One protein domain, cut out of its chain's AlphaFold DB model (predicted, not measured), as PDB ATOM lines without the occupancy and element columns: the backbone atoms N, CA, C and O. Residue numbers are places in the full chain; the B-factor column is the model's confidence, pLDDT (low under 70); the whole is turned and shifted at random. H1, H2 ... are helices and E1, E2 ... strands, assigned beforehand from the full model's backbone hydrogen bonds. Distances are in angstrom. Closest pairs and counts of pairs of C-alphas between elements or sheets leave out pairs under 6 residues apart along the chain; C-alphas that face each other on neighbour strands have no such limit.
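Overview. This is residues 2 to 86 of the 88 residues of an uncharacterized protein of Bacillus sp. AFS002410 (UniProt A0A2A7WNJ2). A long arm, made of helix H1 and the thin link after it, sticks out from a small body: residues 2 to 21 stand free. In the body, the short strand pair E1 and E4 lies on the side where the arm joins, H3 runs between this pair and the far end, and the hairpin of E2 and E3 stands out from H3 there, its turn, residues 45 to 50, free. The printed part has 85 residues, with three named helices and four named strands in the order H1, E1, H2, E2, E3, H3, E4. Its two sheets, E1 - E4 and E2 - E3, are both antiparallel, and the class is mixed, helices and strands. The whole is extended, with a radius of gyration of the C-alphas of 21.1 A and spans of 70 by 28 by 18 A, the arm adding much of the length.

Along the chain. H1, residues 2 to 17, begins at C-alpha 2 at (215.396, 227.288, 224.627) and is 23.5 A long. E1, residues 24 to 26, runs without a residue between into H2, residues 27 to 30. E2, residues 41 to 44, and E3, residues 51 to 54, are each 10.0 A long. H3, residues 57 to 67, is 15.5 A long and begins at C-alpha 57 at (198.993, 161.378, 227.344). E4, residues 71 to 73, ends at C-alpha 73 at (193.851, 188.856, 224.826).

Arrangement. H1 touches no helix and is apart from E4. E1 and E4 are antiparallel neighbours at 139 degrees, with N 25 and O 72 3.0 A apart, within hydrogen-bond range. H2 and H3 are close but not clearly touching; their closest C-alphas, of Phe 27 and Ile 67, are 7.0 A apart. E2 and E3 form an antiparallel hairpin at 164 degrees, with N 43 and O 52 2.8 A apart, within hydrogen-bond range. The closest C-alphas of E3 and H3, of Ile 54 and Ile 60, are 6.6 A apart. In H3 every O i to N i+4 pair is within hydrogen-bond range, in H1 11 of 12 are, and H2 is too short for such a pair.

Size, cuts and confidence. The two C-alphas farthest apart, those of Lys 2 and Glu 56, are 70.2 A apart. The printed part has no cut, and no link is long. Residues 74 to 86 hold no named element; of these, 76 to 81 stand free, and 84 to 85 pair antiparallel with 72 to 73 of E4. The mean pLDDT of the printed part is 76.9; 26 residues are under 70, among them 16 to 23 and 78 to 86.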
ATOM      1  N   LYS A   2     216.229 227.845 225.726       69.62
ATOM      2  CA  LYS A   2     215.396 227.288 224.627       69.62
ATOM      3  C   LYS A   2     215.741 225.843 224.212       69.62
ATOM      4  O   LYS A   2     214.835 225.053 223.993       69.62
ATOM      5  N   LYS A   3     217.031 225.478 224.166       74.19
ATOM      6  CA  LYS A   3     217.488 224.119 223.802       74.19
ATOM      7  C   LYS A   3     217.085 223.041 224.825       74.19
ATOM      8  O   LYS A   3     216.712 221.947 224.434       74.19
ATOM      9  N   PHE A   4     217.108 223.372 226.119       79.94
ATOM     10  CA  PHE A   4     216.678 222.464 227.192       79.94
ATOM     11  C   PHE A   4     215.157 222.289 227.223       79.94
ATOM     12  O   PHE A   4     214.673 221.187 227.446       79.94
ATOM     13  N   ILE A   5     214.413 223.359 226.932       85.69
ATOM     14  CA  ILE A   5     212.950 223.316 226.798       85.69
ATOM     15  C   ILE A   5     212.541 222.398 225.640       85.69
ATOM     16  O   ILE A   5     211.627 221.594 225.784       85.69
ATOM     17  N   TRP A   6     213.255 222.468 224.514       84.62
ATOM     18  CA  TRP A   6     213.001 221.599 223.365       84.62
ATOM     19  C   TRP A   6     213.300 220.124 223.667       84.62
ATOM     20  O   TRP A   6     212.542 219.247 223.262       84.62
ATOM     21  N   LEU A   7     214.355 219.856 224.443       85.75
ATOM     22  CA  LEU A   7     214.708 218.506 224.889       85.75
ATOM     23  C   LEU A   7     213.631 217.903 225.810       85.75
ATOM     24  O   LEU A   7     213.211 216.768 225.606       85.75
ATOM     25  N   LEU A   8     213.146 218.679 226.785       85.94
ATOM     26  CA  LEU A   8     212.061 218.279 227.691       85.94
ATOM     27  C   LEU A   8     210.750 218.010 226.942       85.94
ATOM     28  O   LEU A   8     210.069 217.030 227.236       85.94
ATOM     29  N   LEU A   9     210.432 218.836 225.941       85.00
ATOM     30  CA  LEU A   9     209.261 218.638 225.086       85.00
ATOM     31  C   LEU A   9     209.366 217.331 224.285       85.00
ATOM     32  O   LEU A   9     208.396 216.584 224.207       85.00
ATOM     33  N   CYS A  10     210.547 217.021 223.740       83.62
ATOM     34  CA  CYS A  10     210.769 215.768 223.018       83.62
ATOM     35  C   CYS A  10     210.588 214.553 223.935       83.62
ATOM     36  O   CYS A  10     209.885 213.619 223.568       83.62
ATOM     37  N   ILE A  11     211.162 214.578 225.143       84.38
ATOM     38  CA  ILE A  11     211.036 213.484 226.123       84.38
ATOM     39  C   ILE A  11     209.567 213.254 226.509       84.38
ATOM     40  O   ILE A  11     209.115 212.112 226.564       84.38
ATOM     41  N   PHE A  12     208.803 214.331 226.712       82.06
ATOM     42  CA  PHE A  12     207.374 214.240 227.003       82.06
ATOM     43  C   PHE A  12     206.594 213.616 225.836       82.06
ATOM     44  O   PHE A  12     205.811 212.694 226.047       82.06
ATOM     45  N   VAL A  13     206.867 214.037 224.596       82.00
ATOM     46  CA  VAL A  13     206.225 213.469 223.397       82.00
ATOM     47  C   VAL A  13     206.573 211.987 223.216       82.00
ATOM     48  O   VAL A  13     205.680 211.198 222.925       82.00
ATOM     49  N   PHE A  14     207.822 211.574 223.461       76.12
ATOM     50  CA  PHE A  14     208.210 210.159 223.388       76.12
ATOM     51  C   PHE A  14     207.509 209.292 224.443       76.12
ATOM     52  O   PHE A  14     207.141 208.158 224.140       76.12
ATOM     53  N   SER A  15     207.247 209.824 225.641       73.56
ATOM     54  CA  SER A  15     206.543 209.080 226.698       73.56
ATOM     55  C   SER A  15     205.083 208.746 226.353       73.56
ATOM     56  O   SER A  15     204.560 207.725 226.801       73.56
ATOM     57  N   LEU A  16     204.441 209.555 225.503       69.62
ATOM     58  CA  LEU A  16     203.054 209.354 225.072       69.62
ATOM     59  C   LEU A  16     202.907 208.255 224.005       69.62
ATOM     60  O   LEU A  16     201.806 207.752 223.796       69.62
ATOM     61  N   ILE A  17     203.999 207.856 223.344       66.81
ATOM     62  CA  ILE A  17     203.988 206.841 222.273       66.81
ATOM     63  C   ILE A  17     204.162 205.420 222.849       66.81
ATOM     64  O   ILE A  17     203.778 204.437 222.221       66.81
ATOM     65  N   SER A  18     204.646 205.288 224.089       60.62
ATOM     66  CA  SER A  18     204.872 204.010 224.793       60.62
ATOM     67  C   SER A  18     203.600 203.277 225.279       60.62
ATOM     68  O   SER A  18     203.692 202.336 226.062       60.62
ATOM     69  N   GLY A  19     202.407 203.691 224.840       52.19
ATOM     70  CA  GLY A  19     201.119 203.237 225.387       52.19
ATOM     71  C   GLY A  19     200.428 202.062 224.683       52.19
ATOM     72  O   GLY A  19     199.338 201.685 225.105       52.19
ATOM     73  N   CYS A  20     200.999 201.472 223.630       55.66
ATOM     74  CA  CYS A  20     200.394 200.319 222.948       55.66
ATOM     75  C   CYS A  20     200.990 198.998 223.459       55.66
ATOM     76  O   CYS A  20     201.657 198.272 222.728       55.66
ATOM     77  N   ASN A  21     200.774 198.694 224.738       56.53
ATOM     78  CA  ASN A  21     201.038 197.354 225.257       56.53
ATOM     79  C   ASN A  21     199.752 196.544 225.101       56.53
ATOM     80  O   ASN A  21     198.795 196.729 225.851       56.53
ATOM     81  N   SER A  22     199.693 195.675 224.090       61.31
ATOM     82  CA  SER A  22     198.659 194.642 224.058       61.31
ATOM     83  C   SER A  22     198.906 193.712 225.244       61.31
ATOM     84  O   SER A  22     199.967 193.085 225.288       61.31
ATOM     85  N   ASP A  23     197.953 193.609 226.174       65.56
ATOM     86  CA  ASP A  23     197.962 192.660 227.303       65.56
ATOM     87  C   ASP A  23     197.760 191.210 226.807       65.56
ATOM     88  O   ASP A  23     196.863 190.487 227.243       65.56
ATOM     89  N   ASN A  24     198.564 190.802 225.828       70.19
ATOM     90  CA  ASN A  24     198.554 189.476 225.247       70.19
ATOM     91  C   ASN A  24     199.361 188.558 226.153       70.19
ATOM     92  O   ASN A  24     200.543 188.804 226.389       70.19
ATOM     93  N   LYS A  25     198.729 187.488 226.622       71.00
ATOM     94  CA  LYS A  25     199.390 186.432 227.385       71.00
ATOM     95  C   LYS A  25     199.373 185.147 226.571       71.00
ATOM     96  O   LYS A  25     198.380 184.835 225.917       71.00
ATOM     97  N   SER A  26     200.478 184.421 226.577       72.06
ATOM     98  CA  SER A  26     200.539 183.050 226.073       72.06
ATOM     99  C   SER A  26     199.718 182.122 226.963       72.06
ATOM    100  O   SER A  26     199.521 182.387 228.153       72.06
ATOM    101  N   PHE A  27     199.275 180.992 226.416       70.94
ATOM    102  CA  PHE A  27     198.579 179.980 227.209       70.94
ATOM    103  C   PHE A  27     199.416 179.506 228.411       70.94
ATOM    104  O   PHE A  27     198.883 179.330 229.506       70.94
ATOM    105  N   SER A  28     200.737 179.383 228.241       69.19
ATOM    106  CA  SER A  28     201.672 179.061 229.328       69.19
ATOM    107  C   SER A  28     201.718 180.109 230.440       69.19
ATOM    108  O   SER A  28     201.875 179.747 231.599       69.19
ATOM    109  N   GLU A  29     201.564 181.397 230.126       71.12
ATOM    110  CA  GLU A  29     201.539 182.463 231.141       71.12
ATOM    111  C   GLU A  29     200.207 182.521 231.896       71.12
ATOM    112  O   GLU A  29     200.138 183.058 233.001       71.12
ATOM    113  N   LEU A  30     199.138 181.991 231.301       70.38
ATOM    114  CA  LEU A  30     197.815 181.926 231.920       70.38
ATOM    115  C   LEU A  30     197.630 180.706 232.800       70.38
ATOM    116  O   LEU A  30     196.954 180.773 233.828       70.38
ATOM    117  N   ASN A  31     198.219 179.590 232.393       67.56
ATOM    118  CA  ASN A  31     198.187 178.378 233.176       67.56
ATOM    119  C   ASN A  31     199.341 178.435 234.180       67.56
ATOM    120  O   ASN A  31     200.461 178.045 233.883       67.56
ATOM    121  N   HIS A  32     199.065 178.914 235.396       60.28
ATOM    122  CA  HIS A  32     200.046 178.992 236.490       60.28
ATOM    123  C   HIS A  32     200.563 177.610 236.968       60.28
ATOM    124  O   HIS A  32     201.339 177.535 237.918       60.28
ATOM    125  N   GLY A  33     200.103 176.516 236.353       62.47
ATOM    126  CA  GLY A  33     200.522 175.147 236.635       62.47
ATOM    127  C   GLY A  33     201.528 174.623 235.611       62.47
ATOM    128  O   GLY A  33     201.581 175.064 234.465       62.47
ATOM    129  N   ASN A  34     202.312 173.633 236.022       70.19
ATOM    130  CA  ASN A  34     203.197 172.892 235.136       70.19
ATOM    131  C   ASN A  34     202.363 172.183 234.053       70.19
ATOM    132  O   ASN A  34     201.596 171.272 234.361       70.19
ATOM    133  N   LEU A  35     202.508 172.578 232.783       72.44
ATOM    134  CA  LEU A  35     201.759 171.984 231.663       72.44
ATOM    135  C   LEU A  35     201.950 170.456 231.559       72.44
ATOM    136  O   LEU A  35     201.088 169.768 231.019       72.44
ATOM    137  N   ASN A  36     203.029 169.917 232.136       74.44
ATOM    138  CA  ASN A  36     203.302 168.480 232.207       74.44
ATOM    139  C   ASN A  36     202.377 167.706 233.172       74.44
ATOM    140  O   ASN A  36     202.362 166.478 233.141       74.44
ATOM    141  N   GLU A  37     201.622 168.392 234.035       83.62
ATOM    142  CA  GLU A  37     200.713 167.781 235.021       83.62
ATOM    143  C   GLU A  37     199.266 167.667 234.510       83.62
ATOM    144  O   GLU A  37     198.381 167.171 235.212       83.62
ATOM    145  N   ILE A  38     199.002 168.102 233.273       85.56
ATOM    146  CA  ILE A  38     197.674 168.009 232.663       85.56
ATOM    147  C   ILE A  38     197.343 166.536 232.393       85.56
ATOM    148  O   ILE A  38     197.956 165.878 231.559       85.56
ATOM    149  N   SER A  39     196.328 166.023 233.089       89.62
ATOM    150  CA  SER A  39     195.852 164.636 232.968       89.62
ATOM    151  C   SER A  39     194.593 164.487 232.108       89.62
ATOM    152  O   SER A  39     194.208 163.373 231.748       89.62
ATOM    153  N   LYS A  40     193.922 165.601 231.789       90.62
ATOM    154  CA  LYS A  40     192.671 165.623 231.029       90.62
ATOM    155  C   LYS A  40     192.449 166.975 230.367       90.62
ATOM    156  O   LYS A  40     192.550 168.011 231.020       90.62
ATOM    157  N   ILE A  41     192.032 166.947 229.107       88.62
ATOM    158  CA  ILE A  41     191.550 168.116 228.367       88.62
ATOM    159  C   ILE A  41     190.078 167.887 228.028       88.62
ATOM    160  O   ILE A  41     189.694 166.809 227.574       88.62
ATOM    161  N   LYS A  42     189.235 168.894 228.263       90.06
ATOM    162  CA  LYS A  42     187.831 168.901 227.840       90.06
ATOM    163  C   LYS A  42     187.619 170.080 226.897       90.06
ATOM    164  O   LYS A  42     187.829 171.220 227.293       90.06
ATOM    165  N   ILE A  43     187.192 169.785 225.677       87.31
ATOM    166  CA  ILE A  43     186.886 170.763 224.635       87.31
ATOM    167  C   ILE A  43     185.373 170.778 224.462       87.31
ATOM    168  O   ILE A  43     184.775 169.728 224.229       87.31
ATOM    169  N   THR A  44     184.761 171.950 224.583       85.88
ATOM    170  CA  THR A  44     183.325 172.137 224.364       85.88
ATOM    171  C   THR A  44     183.118 172.928 223.081       85.88
ATOM    172  O   THR A  44     183.663 174.021 222.934       85.88
ATOM    173  N   ASN A  45     182.328 172.392 222.156       82.88
ATOM    174  CA  ASN A  45     181.915 173.107 220.958       82.88
ATOM    175  C   ASN A  45     180.908 174.201 221.347       82.88
ATOM    176  O   ASN A  45     179.835 173.917 221.878       82.88
ATOM    177  N   GLY A  46     181.253 175.462 221.079       78.00
ATOM    178  CA  GLY A  46     180.420 176.613 221.438       78.00
ATOM    179  C   GLY A  46     179.104 176.732 220.658       78.00
ATOM    180  O   GLY A  46     178.222 177.463 221.093       78.00
ATOM    181  N   GLN A  47     178.950 176.030 219.530       76.19
ATOM    182  CA  GLN A  47     177.745 176.094 218.692       76.19
ATOM    183  C   GLN A  47     176.656 175.114 219.140       76.19
ATOM    184  O   GLN A  47     175.476 175.446 219.086       76.19
ATOM    185  N   ASN A  48     177.043 173.907 219.560       89.56
ATOM    186  CA  ASN A  48     176.106 172.818 219.865       89.56
ATOM    187  C   ASN A  48     176.295 172.203 221.267       89.56
ATOM    188  O   ASN A  48     175.511 171.346 221.666       89.56
ATOM    189  N   GLY A  49     177.308 172.628 222.028       84.38
ATOM    190  CA  GLY A  49     177.587 172.133 223.379       84.38
ATOM    191  C   GLY A  49     178.232 170.745 223.441       84.38
ATOM    192  O   GLY A  49     178.421 170.216 224.542       84.38
ATOM    193  N   GLU A  50     178.582 170.146 222.300       90.44
ATOM    194  CA  GLU A  50     179.252 168.847 222.258       90.44
ATOM    195  C   GLU A  50     180.592 168.892 222.987       90.44
ATOM    196  O   GLU A  50     181.327 169.879 222.930       90.44
ATOM    197  N   ASN A  51     180.920 167.801 223.678       90.88
ATOM    198  CA  ASN A  51     182.137 167.705 224.468       90.88
ATOM    199  C   ASN A  51     183.055 166.626 223.910       90.88
ATOM    200  O   ASN A  51     182.683 165.457 223.858       90.88
ATOM    201  N   THR A  52     184.285 167.014 223.595       92.44
ATOM    202  CA  THR A  52     185.387 166.086 223.347       92.44
ATOM    203  C   THR A  52     186.271 166.036 224.584       92.44
ATOM    204  O   THR A  52     186.611 167.069 225.164       92.44
ATOM    205  N   VAL A  53     186.629 164.832 225.019       93.62
ATOM    206  CA  VAL A  53     187.489 164.610 226.183       93.62
ATOM    207  C   VAL A  53     188.734 163.856 225.740       93.62
ATOM    208  O   VAL A  53     188.627 162.788 225.145       93.62
ATOM    209  N   ILE A  54     189.904 164.400 226.065       93.44
ATOM    210  CA  ILE A  54     191.209 163.804 225.780       93.44
ATOM    211  C   ILE A  54     191.853 163.437 227.116       93.44
ATOM    212  O   ILE A  54     192.041 164.296 227.978       93.44
ATOM    213  N   THR A  55     192.178 162.160 227.294       94.69
ATOM    214  CA  THR A  55     192.893 161.629 228.472       94.69
ATOM    215  C   THR A  55     194.175 160.893 228.093       94.69
ATOM    216  O   THR A  55     194.949 160.508 228.963       94.69
ATOM    217  N   GLU A  56     194.396 160.646 226.801       96.12
ATOM    218  CA  GLU A  56     195.587 159.963 226.312       96.12
ATOM    219  C   GLU A  56     196.781 160.920 226.356       96.12
ATOM    220  O   GLU A  56     196.716 162.034 225.835       96.12
ATOM    221  N   LYS A  57     197.866 160.498 227.015       91.81
ATOM    222  CA  LYS A  57     198.993 161.378 227.344       91.81
ATOM    223  C   LYS A  57     199.629 162.004 226.099       91.81
ATOM    224  O   LYS A  57     199.884 163.201 226.091       91.81
ATOM    225  N   LYS A  58     199.835 161.218 225.039       93.06
ATOM    226  CA  LYS A  58     200.447 161.707 223.798       93.06
ATOM    227  C   LYS A  58     199.549 162.723 223.088       93.06
ATOM    228  O   LYS A  58     200.042 163.752 222.641       93.06
ATOM    229  N   ALA A  59     198.239 162.480 223.019       93.12
ATOM    230  CA  ALA A  59     197.291 163.463 222.498       93.12
ATOM    231  C   ALA A  59     197.266 164.759 223.326       93.12
ATOM    232  O   ALA A  59     197.169 165.838 222.746       93.12
ATOM    233  N   ILE A  60     197.392 164.673 224.654       91.31
ATOM    234  CA  ILE A  60     197.520 165.851 225.529       91.31
ATOM    235  C   ILE A  60     198.806 166.625 225.214       91.31
ATOM    236  O   ILE A  60     198.747 167.835 225.007       91.31
ATOM    237  N   GLU A  61     199.949 165.940 225.146       91.31
ATOM    238  CA  GLU A  61     201.253 166.547 224.840       91.31
ATOM    239  C   GLU A  61     201.243 167.238 223.466       91.31
ATOM    240  O   GLU A  61     201.673 168.388 223.355       91.31
ATOM    241  N   ASN A  62     200.684 166.581 222.445       92.19
ATOM    242  CA  ASN A  62     200.528 167.153 221.107       92.19
ATOM    243  C   ASN A  62     199.633 168.397 221.131       92.19
ATOM    244  O   ASN A  62     200.041 169.451 220.656       92.19
ATOM    245  N   PHE A  63     198.452 168.305 221.752       89.94
ATOM    246  CA  PHE A  63     197.522 169.430 221.830       89.94
ATOM    247  C   PHE A  63     198.151 170.640 222.526       89.94
ATOM    248  O   PHE A  63     198.070 171.755 222.021       89.94
ATOM    249  N   ILE A  64     198.810 170.432 223.673       87.25
ATOM    250  CA  ILE A  64     199.510 171.504 224.392       87.25
ATOM    251  C   ILE A  64     200.608 172.103 223.515       87.25
ATOM    252  O   ILE A  64     200.752 173.323 223.485       87.25
ATOM    253  N   SER A  65     201.373 171.271 222.801       88.06
ATOM    254  CA  SER A  65     202.413 171.754 221.891       88.06
ATOM    255  C   SER A  65     201.849 172.665 220.802       88.06
ATOM    256  O   SER A  65     202.495 173.664 220.485       88.06
ATOM    257  N   ASP A  66     200.662 172.359 220.280       87.44
ATOM    258  CA  ASP A  66     200.005 173.151 219.236       87.44
ATOM    259  C   ASP A  66     199.478 174.495 219.768       87.44
ATOM    260  O   ASP A  66     199.485 175.493 219.046       87.44
ATOM    261  N   ILE A  67     199.033 174.547 221.031       83.62
ATOM    262  CA  ILE A  67     198.373 175.740 221.589       83.62
ATOM    263  C   ILE A  67     199.251 176.616 222.488       83.62
ATOM    264  O   ILE A  67     198.864 177.747 222.783       83.62
ATOM    265  N   LYS A  68     200.406 176.131 222.961       80.69
ATOM    266  CA  LYS A  68     201.238 176.834 223.964       80.69
ATOM    267  C   LYS A  68     201.649 178.244 223.529       80.69
ATOM    268  O   LYS A  68     201.709 179.145 224.363       80.69
ATOM    269  N   ASP A  69     201.881 178.425 222.230       80.69
ATOM    270  CA  ASP A  69     202.367 179.673 221.640       80.69
ATOM    271  C   ASP A  69     201.219 180.594 221.189       80.69
ATOM    272  O   ASP A  69     201.456 181.732 220.771       80.69
ATOM    273  N   ILE A  70     199.962 180.136 221.299       79.81
ATOM    274  CA  ILE A  70     198.791 180.965 221.018       79.81
ATOM    275  C   ILE A  70     198.754 182.102 222.038       79.81
ATOM    276  O   ILE A  70     198.712 181.896 223.254       79.81
ATOM    277  N   LYS A  71     198.749 183.328 221.514       72.75
ATOM    278  CA  LYS A  71     198.575 184.550 222.294       72.75
ATOM    279  C   LYS A  71     197.096 184.855 222.412       72.75
ATOM    280  O   LYS A  71     196.382 184.900 221.411       72.75
ATOM    281  N   VAL A  72     196.648 185.105 223.631       71.69
ATOM    282  CA  VAL A  72     195.260 185.452 223.910       71.69
ATOM    283  C   VAL A  72     195.179 186.812 224.582       71.69
ATOM    284  O   VAL A  72     196.052 187.192 225.365       71.69
ATOM    285  N   ALA A  73     194.120 187.547 224.258       69.44
ATOM    286  CA  ALA A  73     193.851 188.856 224.826       69.44
ATOM    287  C   ALA A  73     192.667 188.752 225.787       69.44
ATOM    288  O   ALA A  73     191.652 188.111 225.493       69.44
ATOM    289  N   GLN A  74     192.777 189.403 226.943       66.19
ATOM    290  CA  GLN A  74     191.640 189.505 227.844       66.19
ATOM    291  C   GLN A  74     190.639 190.497 227.257       66.19
ATOM    292  O   GLN A  74     190.957 191.671 227.056       66.19
ATOM    293  N   ASN A  75     189.407 190.050 227.029       69.94
ATOM    294  CA  ASN A  75     188.326 190.982 226.752       69.94
ATOM    295  C   ASN A  75     187.897 191.632 228.077       69.94
ATOM    296  O   ASN A  75     187.265 190.994 228.911       69.94
ATOM    297  N   LYS A  76     188.267 192.900 228.280       68.06
ATOM    298  CA  LYS A  76     187.956 193.658 229.507       68.06
ATOM    299  C   LYS A  76     186.483 194.081 229.609       68.06
ATOM    300  O   LYS A  76     186.068 194.545 230.663       68.06
ATOM    301  N   ASN A  77     185.702 193.913 228.540       70.62
ATOM    302  CA  ASN A  77     184.307 194.355 228.452       70.62
ATOM    303  C   ASN A  77     183.297 193.223 228.711       70.62
ATOM    304  O   ASN A  77     182.125 193.368 228.371       70.62
ATOM    305  N   THR A  78     183.735 192.078 229.242       64.06
ATOM    306  CA  THR A  78     182.857 190.935 229.514       64.06
ATOM    307  C   THR A  78     183.059 190.395 230.923       64.06
ATOM    308  O   THR A  78     184.189 190.245 231.384       64.06
ATOM    309  N   ASP A  79     181.951 190.052 231.580       65.81
ATOM    310  CA  ASP A  79     181.945 189.370 232.881       65.81
ATOM    311  C   ASP A  79     182.258 187.868 232.751       65.81
ATOM    312  O   ASP A  79     182.356 187.140 233.745       65.81
ATOM    313  N   VAL A  80     182.413 187.372 231.517       65.31
ATOM    314  CA  VAL A  80     182.795 185.987 231.251       65.31
ATOM    315  C   VAL A  80     184.215 185.752 231.760       65.31
ATOM    316  O   VAL A  80     185.187 186.315 231.259       65.31
ATOM    317  N   LYS A  81     184.345 184.844 232.730       60.75
ATOM    318  CA  LYS A  81     185.640 184.316 233.168       60.75
ATOM    319  C   LYS A  81     186.222 183.440 232.054       60.75
ATOM    320  O   LYS A  81     185.883 182.265 231.950       60.75
ATOM    321  N   GLY A  82     187.072 184.017 231.209       59.56
ATOM    322  CA  GLY A  82     187.704 183.319 230.092       59.56
ATOM    323  C   GLY A  82     188.559 184.241 229.225       59.56
ATOM    324  O   GLY A  82     188.567 185.456 229.411       59.56
ATOM    325  N   TRP A  83     189.285 183.653 228.276       60.41
ATOM    326  CA  TRP A  83     190.128 184.378 227.324       60.41
ATOM    327  C   TRP A  83     189.569 184.204 225.916       60.41
ATOM    328  O   TRP A  83     189.220 183.089 225.525       60.41
ATOM    329  N   LEU A  84     189.475 185.301 225.161       57.16
ATOM    330  CA  LEU A  84     189.133 185.242 223.745       57.16
ATOM    331  C   LEU A  84     190.431 185.008 222.965       57.16
ATOM    332  O   LEU A  84     191.413 185.729 223.159       57.16
ATOM    333  N   TYR A  85     190.441 184.007 222.094       55.38
ATOM    334  CA  TYR A  85     191.573 183.722 221.218       55.38
ATOM    335  C   TYR A  85     191.173 183.930 219.757       55.38
ATOM    336  O   TYR A  85     190.012 183.755 219.391       55.38
ATOM    337  N   SER A  86     192.143 184.319 218.933       42.66
ATOM    338  CA  SER A  86     192.022 184.373 217.477       42.66
ATOM    339  C   SER A  86     193.162 183.555 216.889       42.66
ATOM    340  O   SER A  86     194.312 183.738 217.289       42.66
TER     341      SER A  86